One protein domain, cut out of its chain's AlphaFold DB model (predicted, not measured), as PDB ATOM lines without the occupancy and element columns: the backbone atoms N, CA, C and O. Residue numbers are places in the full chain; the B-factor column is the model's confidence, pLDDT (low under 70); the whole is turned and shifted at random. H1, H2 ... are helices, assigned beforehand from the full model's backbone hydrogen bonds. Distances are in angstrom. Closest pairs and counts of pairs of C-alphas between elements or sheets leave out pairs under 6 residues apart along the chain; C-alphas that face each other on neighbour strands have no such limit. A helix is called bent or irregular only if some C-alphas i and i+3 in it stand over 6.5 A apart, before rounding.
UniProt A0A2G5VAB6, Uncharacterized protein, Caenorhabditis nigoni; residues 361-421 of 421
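Overview. This is residues 361 to 421 of the 421 residues of an uncharacterized protein of Caenorhabditis nigoni (UniProt A0A2G5VAB6). What shape? It is an open hook: long H1 turns near its end, and shorter H2 folds back alongside. Built how? The 61 printed residues hold H1, then H2, and no named strand, class all helix. They are extended, radius of gyration of the C-alphas 16.6 A, spans 52 by 20 by 13 A.

Arrangement. What turns? H1, residues 365 to 401, is irregular, with a kink of 87 degrees near residue 395; C-alphas 395 and 398 are 8.2 A apart. What follows? H2, residues 404 to 420, is close to H1 but not clearly touching; the closest C-alphas, of Leu 400 and Leu 407, are 7.1 A apart. They run opposite ways, a shallow tilt of 11 degrees. Every O i to N i+4 pair is within hydrogen-bond range in H2, 27 of 33 in H1.

Along the chain. Where does H1 start? C-alpha 365 is at (7.044, 16.733, 112.097), 48.0 A from C-alpha 401. And H2's end? C-alpha 420 is at (-0.671, 12.598, 92.041), 24.7 A from C-alpha 404.

Size, cuts and confidence. How large? The farthest C-alphas, Val 362 and Glu 398, are 52.7 A apart. Any cut? The printed part has none, and H1 to H2 is a tight link. Low confidence? pLDDT is under 70 at residues 361 to 368, 393 to 398 and 400.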
ATOM      1  N   SER A 361      -0.218  27.437 109.155       48.47
ATOM      2  CA  SER A 361      -0.425  26.312 110.073       48.47
ATOM      3  C   SER A 361       0.908  25.624 110.361       48.47
ATOM      4  O   SER A 361       1.455  24.945 109.492       48.47
ATOM      5  N   VAL A 362       1.421  25.770 111.583       56.34
ATOM      6  CA  VAL A 362       2.608  25.033 112.039       56.34
ATOM      7  C   VAL A 362       2.194  23.599 112.364       56.34
ATOM      8  O   VAL A 362       1.496  23.350 113.347       56.34
ATOM      9  N   VAL A 363       2.605  22.646 111.528       56.16
ATOM     10  CA  VAL A 363       2.380  21.213 111.755       56.16
ATOM     11  C   VAL A 363       3.685  20.604 112.252       56.16
ATOM     12  O   VAL A 363       4.707  20.685 111.577       56.16
ATOM     13  N   SER A 364       3.664  20.000 113.443       65.88
ATOM     14  CA  SER A 364       4.840  19.297 113.966       65.88
ATOM     15  C   SER A 364       5.218  18.120 113.055       65.88
ATOM     16  O   SER A 364       4.341  17.461 112.487       65.88
ATOM     17  N   VAL A 365       6.517  17.827 112.937       65.25
ATOM     18  CA  VAL A 365       7.044  16.733 112.097       65.25
ATOM     19  C   VAL A 365       6.387  15.391 112.445       65.25
ATOM     20  O   VAL A 365       6.049  14.618 111.552       65.25
ATOM     21  N   GLU A 366       6.105  15.144 113.727       59.56
ATOM     22  CA  GLU A 366       5.401  13.939 114.181       59.56
ATOM     23  C   GLU A 366       3.976  13.856 113.616       59.56
ATOM     24  O   GLU A 366       3.548  12.804 113.143       59.56
ATOM     25  N   THR A 367       3.247  14.976 113.585       65.75
ATOM     26  CA  THR A 367       1.894  15.029 113.008       65.75
ATOM     27  C   THR A 367       1.924  14.850 111.490       65.75
ATOM     28  O   THR A 367       1.068  14.161 110.937       65.75
ATOM     29  N   PHE A 368       2.927  15.405 110.808       64.88
ATOM     30  CA  PHE A 368       3.085  15.259 109.360       64.88
ATOM     31  C   PHE A 368       3.358  13.802 108.950       64.88
ATOM     32  O   PHE A 368       2.723  13.285 108.029       64.88
ATOM     33  N   VAL A 369       4.224  13.100 109.689       74.69
ATOM     34  CA  VAL A 369       4.488  11.668 109.468       74.69
ATOM     35  C   VAL A 369       3.221  10.838 109.690       74.69
ATOM     36  O   VAL A 369       2.917   9.962 108.880       74.69
ATOM     37  N   VAL A 370       2.430  11.139 110.725       75.31
ATOM     38  CA  VAL A 370       1.149  10.453 110.969       75.31
ATOM     39  C   VAL A 370       0.164  10.682 109.816       75.31
ATOM     40  O   VAL A 370      -0.471   9.727 109.374       75.31
ATOM     41  N   VAL A 371       0.069  11.898 109.271       78.81
ATOM     42  CA  VAL A 371      -0.817  12.197 108.129       78.81
ATOM     43  C   VAL A 371      -0.393  11.434 106.871       78.81
ATOM     44  O   VAL A 371      -1.252  10.863 106.198       78.81
ATOM     45  N   ILE A 372       0.908  11.346 106.578       80.62
ATOM     46  CA  ILE A 372       1.415  10.580 105.426       80.62
ATOM     47  C   ILE A 372       1.142   9.084 105.598       80.62
ATOM     48  O   ILE A 372       0.663   8.431 104.669       80.62
ATOM     49  N   VAL A 373       1.410   8.529 106.783       80.38
ATOM     50  CA  VAL A 373       1.203   7.099 107.049       80.38
ATOM     51  C   VAL A 373      -0.286   6.751 106.982       80.38
ATOM     52  O   VAL A 373      -0.660   5.787 106.316       80.38
ATOM     53  N   VAL A 374      -1.155   7.561 107.593       82.12
ATOM     54  CA  VAL A 374      -2.612   7.357 107.543       82.12
ATOM     55  C   VAL A 374      -3.138   7.521 106.114       82.12
ATOM     56  O   VAL A 374      -3.917   6.685 105.654       82.12
ATOM     57  N   GLY A 375      -2.669   8.530 105.376       85.81
ATOM     58  CA  GLY A 375      -3.007   8.725 103.966       85.81
ATOM     59  C   GLY A 375      -2.603   7.526 103.104       85.81
ATOM     60  O   GLY A 375      -3.422   7.000 102.351       85.81
ATOM     61  N   SER A 376      -1.381   7.020 103.278       76.56
ATOM     62  CA  SER A 376      -0.871   5.848 102.557       76.56
ATOM     63  C   SER A 376      -1.681   4.580 102.856       76.56
ATOM     64  O   SER A 376      -2.032   3.835 101.935       76.56
ATOM     65  N   VAL A 377      -2.061   4.354 104.118       83.12
ATOM     66  CA  VAL A 377      -2.896   3.210 104.518       83.12
ATOM     67  C   VAL A 377      -4.299   3.308 103.914       83.12
ATOM     68  O   VAL A 377      -4.803   2.314 103.385       83.12
ATOM     69  N   ILE A 378      -4.916   4.494 103.922       84.69
ATOM     70  CA  ILE A 378      -6.247   4.714 103.332       84.69
ATOM     71  C   ILE A 378      -6.209   4.505 101.814       84.69
ATOM     72  O   ILE A 378      -7.054   3.783 101.281       84.69
ATOM     73  N   VAL A 379      -5.214   5.067 101.123       83.19
ATOM     74  CA  VAL A 379      -5.043   4.908  99.668       83.19
ATOM     75  C   VAL A 379      -4.797   3.443  99.309       83.19
ATOM     76  O   VAL A 379      -5.440   2.912  98.403       83.19
ATOM     77  N   THR A 380      -3.944   2.747 100.061       82.06
ATOM     78  CA  THR A 380      -3.665   1.319  99.844       82.06
ATOM     79  C   THR A 380      -4.905   0.459 100.099       82.06
ATOM     80  O   THR A 380      -5.188  -0.471  99.340       82.06
ATOM     81  N   SER A 381      -5.688   0.779 101.132       79.88
ATOM     82  CA  SER A 381      -6.950   0.098 101.429       79.88
ATOM     83  C   SER A 381      -7.992   0.329 100.331       79.88
ATOM     84  O   SER A 381      -8.618  -0.626  99.872       79.88
ATOM     85  N   LEU A 382      -8.155   1.568  99.859       82.94
ATOM     86  CA  LEU A 382      -9.045   1.903  98.742       82.94
ATOM     87  C   LEU A 382      -8.623   1.192  97.457       82.94
ATOM     88  O   LEU A 382      -9.467   0.610  96.775       82.94
ATOM     89  N   PHE A 383      -7.325   1.171  97.158       82.94
ATOM     90  CA  PHE A 383      -6.786   0.471  95.998       82.94
ATOM     91  C   PHE A 383      -7.033  -1.039  96.076       82.94
ATOM     92  O   PHE A 383      -7.418  -1.650  95.081       82.94
ATOM     93  N   ASN A 384      -6.865  -1.651  97.250       81.75
ATOM     94  CA  ASN A 384      -7.130  -3.076  97.441       81.75
ATOM     95  C   ASN A 384      -8.623  -3.417  97.336       81.75
ATOM     96  O   ASN A 384      -8.955  -4.445  96.742       81.75
ATOM     97  N   THR A 385      -9.514  -2.560  97.837       84.31
ATOM     98  CA  THR A 385     -10.969  -2.713  97.660       84.31
ATOM     99  C   THR A 385     -11.355  -2.589  96.188       84.31
ATOM    100  O   THR A 385     -11.974  -3.503  95.647       84.31
ATOM    101  N   LEU A 386     -10.879  -1.544  95.500       80.62
ATOM    102  CA  LEU A 386     -11.077  -1.367  94.058       80.62
ATOM    103  C   LEU A 386     -10.548  -2.560  93.270       80.62
ATOM    104  O   LEU A 386     -11.226  -3.067  92.385       80.62
ATOM    105  N   LYS A 387      -9.354  -3.053  93.610       81.00
ATOM    106  CA  LYS A 387      -8.780  -4.247  92.993       81.00
ATOM    107  C   LYS A 387      -9.693  -5.448  93.224       81.00
ATOM    108  O   LYS A 387     -10.007  -6.131  92.259       81.00
ATOM    109  N   ARG A 388     -10.159  -5.701  94.449       83.38
ATOM    110  CA  ARG A 388     -11.059  -6.825  94.758       83.38
ATOM    111  C   ARG A 388     -12.350  -6.770  93.943       83.38
ATOM    112  O   ARG A 388     -12.736  -7.786  93.365       83.38
ATOM    113  N   ASP A 389     -12.961  -5.598  93.849       80.62
ATOM    114  CA  ASP A 389     -14.204  -5.403  93.102       80.62
ATOM    115  C   ASP A 389     -13.966  -5.558  91.591       80.62
ATOM    116  O   ASP A 389     -14.736  -6.216  90.891       80.62
ATOM    117  N   LEU A 390     -12.821  -5.088  91.095       74.19
ATOM    118  CA  LEU A 390     -12.400  -5.252  89.703       74.19
ATOM    119  C   LEU A 390     -12.009  -6.706  89.370       74.19
ATOM    120  O   LEU A 390     -12.190  -7.159  88.240       74.19
ATOM    121  N   TYR A 391     -11.524  -7.477  90.348       75.06
ATOM    122  CA  TYR A 391     -11.314  -8.924  90.223       75.06
ATOM    123  C   TYR A 391     -12.631  -9.704  90.243       75.06
ATOM    124  O   TYR A 391     -12.738 -10.698  89.527       75.06
ATOM    125  N   HIS A 392     -13.639  -9.252  90.989       74.12
ATOM    126  CA  HIS A 392     -14.991  -9.800  90.885       74.12
ATOM    127  C   HIS A 392     -15.612  -9.504  89.514       74.12
ATOM    128  O   HIS A 392     -16.199 -10.396  88.913       74.12
ATOM    129  N   LEU A 393     -15.367  -8.322  88.943       67.81
ATOM    130  CA  LEU A 393     -15.731  -8.005  87.554       67.81
ATOM    131  C   LEU A 393     -14.925  -8.812  86.519       67.81
ATOM    132  O   LEU A 393     -15.324  -8.930  85.364       67.81
ATOM    133  N   LYS A 394     -13.806  -9.437  86.905       54.69
ATOM    134  CA  LYS A 394     -13.012 -10.294  86.011       54.69
ATOM    135  C   LYS A 394     -13.718 -11.612  85.672       54.69
ATOM    136  O   LYS A 394     -13.394 -12.189  84.635       54.69
ATOM    137  N   SER A 395     -14.693 -12.072  86.467       52.84
ATOM    138  CA  SER A 395     -15.581 -13.165  86.031       52.84
ATOM    139  C   SER A 395     -16.541 -12.738  84.914       52.84
ATOM    140  O   SER A 395     -17.113 -13.595  84.254       52.84
ATOM    141  N   GLU A 396     -16.644 -11.434  84.642       59.12
ATOM    142  CA  GLU A 396     -17.333 -10.834  83.495       59.12
ATOM    143  C   GLU A 396     -16.321 -10.292  82.468       59.12
ATOM    144  O   GLU A 396     -16.525  -9.253  81.845       59.12
ATOM    145  N   GLN A 397     -15.190 -10.978  82.260       55.28
ATOM    146  CA  GLN A 397     -14.155 -10.531  81.315       55.28
ATOM    147  C   GLN A 397     -14.653 -10.339  79.869       55.28
ATOM    148  O   GLN A 397     -14.013  -9.631  79.089       55.28
ATOM    149  N   GLU A 398     -15.793 -10.929  79.508       69.56
ATOM    150  CA  GLU A 398     -16.465 -10.673  78.230       69.56
ATOM    151  C   GLU A 398     -17.072  -9.263  78.147       69.56
ATOM    152  O   GLU A 398     -17.078  -8.668  77.071       69.56
ATOM    153  N   PHE A 399     -17.484  -8.675  79.273       73.50
ATOM    154  CA  PHE A 399     -18.057  -7.330  79.334       73.50
ATOM    155  C   PHE A 399     -17.006  -6.229  79.135       73.50
ATOM    156  O   PHE A 399     -17.251  -5.235  78.459       73.50
ATOM    157  N   LEU A 400     -15.789  -6.415  79.657       69.25
ATOM    158  CA  LEU A 400     -14.697  -5.462  79.416       69.25
ATOM    159  C   LEU A 400     -14.102  -5.595  78.008       69.25
ATOM    160  O   LEU A 400     -13.568  -4.622  77.479       69.25
ATOM    161  N   LYS A 401     -14.228  -6.766  77.369       78.94
ATOM    162  CA  LYS A 401     -13.878  -6.932  75.950       78.94
ATOM    163  C   LYS A 401     -14.843  -6.211  75.011       78.94
ATOM    164  O   LYS A 401     -14.419  -5.828  73.927       78.94
ATOM    165  N   SER A 402     -16.102  -6.019  75.405       86.94
ATOM    166  CA  SER A 402     -17.096  -5.352  74.560       86.94
ATOM    167  C   SER A 402     -17.070  -3.822  74.649       86.94
ATOM    168  O   SER A 402     -17.729  -3.174  73.843       86.94
ATOM    169  N   LYS A 403     -16.307  -3.224  75.582       90.25
ATOM    170  CA  LYS A 403     -16.266  -1.762  75.787       90.25
ATOM    171  C   LYS A 403     -14.836  -1.219  75.962       90.25
ATOM    172  O   LYS A 403     -14.397  -1.010  77.096       90.25
ATOM    173  N   PRO A 404     -14.110  -0.936  74.862       87.12
ATOM    174  CA  PRO A 404     -12.737  -0.413  74.912       87.12
ATOM    175  C   PRO A 404     -12.618   0.944  75.633       87.12
ATOM    176  O   PRO A 404     -11.588   1.230  76.241       87.12
ATOM    177  N   GLU A 405     -13.684   1.744  75.647       89.56
ATOM    178  CA  GLU A 405     -13.731   3.056  76.310       89.56
ATOM    179  C   GLU A 405     -13.545   2.967  77.833       89.56
ATOM    180  O   GLU A 405     -12.813   3.764  78.422       89.56
ATOM    181  N   MET A 406     -14.126   1.953  78.487       85.81
ATOM    182  CA  MET A 406     -13.932   1.753  79.930       85.81
ATOM    183  C   MET A 406     -12.491   1.373  80.271       85.81
ATOM    184  O   MET A 406     -11.979   1.734  81.331       85.81
ATOM    185  N   LEU A 407     -11.819   0.667  79.364       87.25
ATOM    186  CA  LEU A 407     -10.429   0.263  79.538       87.25
ATOM    187  C   LEU A 407      -9.485   1.470  79.407       87.25
ATOM    188  O   LEU A 407      -8.512   1.580  80.154       87.25
ATOM    189  N   MET A 408      -9.823   2.415  78.524       90.38
ATOM    190  CA  MET A 408      -9.133   3.700  78.399       90.38
ATOM    191  C   MET A 408      -9.312   4.564  79.655       90.38
ATOM    192  O   MET A 408      -8.319   5.040  80.204       90.38
ATOM    193  N   LEU A 409     -10.540   4.697  80.173       90.12
ATOM    194  CA  LEU A 409     -10.814   5.447  81.407       90.12
ATOM    195  C   LEU A 409     -10.080   4.868  82.622       90.12
ATOM    196  O   LEU A 409      -9.519   5.616  83.422       90.12
ATOM    197  N   LEU A 410     -10.009   3.539  82.737       89.38
ATOM    198  CA  LEU A 410      -9.266   2.884  83.814       89.38
ATOM    199  C   LEU A 410      -7.756   3.164  83.730       89.38
ATOM    200  O   LEU A 410      -7.094   3.312  84.759       89.38
ATOM    201  N   ASN A 411      -7.202   3.246  82.518       88.44
ATOM    202  CA  ASN A 411      -5.797   3.592  82.314       88.44
ATOM    203  C   ASN A 411      -5.517   5.071  82.607       88.44
ATOM    204  O   ASN A 411      -4.507   5.364  83.244       88.44
ATOM    205  N   ILE A 412      -6.421   5.981  82.229       90.81
ATOM    206  CA  ILE A 412      -6.327   7.407  82.586       90.81
ATOM    207  C   ILE A 412      -6.367   7.569  84.109       90.81
ATOM    208  O   ILE A 412      -5.511   8.241  84.678       90.81
ATOM    209  N   PHE A 413      -7.288   6.880  84.790       90.12
ATOM    210  CA  PHE A 413      -7.392   6.927  86.248       90.12
ATOM    211  C   PHE A 413      -6.125   6.407  86.945       90.12
ATOM    212  O   PHE A 413      -5.636   7.020  87.892       90.12
ATOM    213  N   LYS A 414      -5.545   5.302  86.454       86.56
ATOM    214  CA  LYS A 414      -4.262   4.785  86.960       86.56
ATOM    215  C   LYS A 414      -3.123   5.777  86.758       86.56
ATOM    216  O   LYS A 414      -2.339   5.971  87.680       86.56
ATOM    217  N   PHE A 415      -3.035   6.377  85.575       88.44
ATOM    218  CA  PHE A 415      -2.002   7.359  85.263       88.44
ATOM    219  C   PHE A 415      -2.127   8.594  86.160       88.44
ATOM    220  O   PHE A 415      -1.138   9.049  86.722       88.44
ATOM    221  N   GLN A 416      -3.348   9.082  86.375       86.31
ATOM    222  CA  GLN A 416      -3.595  10.254  87.205       86.31
ATOM    223  C   GLN A 416      -3.331   9.988  88.692       86.31
ATOM    224  O   GLN A 416      -2.719  10.828  89.347       86.31
ATOM    225  N   MET A 417      -3.695   8.811  89.217       85.56
ATOM    226  CA  MET A 417      -3.284   8.424  90.574       85.56
ATOM    227  C   MET A 417      -1.765   8.313  90.703       85.56
ATOM    228  O   MET A 417      -1.224   8.755  91.709       85.56
ATOM    229  N   PHE A 418      -1.082   7.760  89.698       86.38
ATOM    230  CA  PHE A 418       0.376   7.636  89.720       86.38
ATOM    231  C   PHE A 418       1.091   8.987  89.614       86.38
ATOM    232  O   PHE A 418       2.175   9.123  90.151       86.38
ATOM    233  N   ALA A 419       0.505   9.970  88.928       78.69
ATOM    234  CA  ALA A 419       1.062  11.320  88.834       78.69
ATOM    235  C   ALA A 419       0.773  12.188  90.071       78.69
ATOM    236  O   ALA A 419       1.470  13.167  90.307       78.69
ATOM    237  N   THR A 420      -0.290  11.871  90.817       85.25
ATOM    238  CA  THR A 420      -0.671  12.598  92.041       85.25
ATOM    239  C   THR A 420       0.103  12.103  93.265       85.25
ATOM    240  O   THR A 420       0.277  12.853  94.222       85.25
ATOM    241  N   PHE A 421       0.509  10.833  93.247       77.69
ATOM    242  CA  PHE A 421       1.373  10.212  94.248       77.69
ATOM    243  C   PHE A 421       2.837  10.539  93.960       77.69
ATOM    244  O   PHE A 421       3.573  10.803  94.935       77.69
TER     245      PHE A 421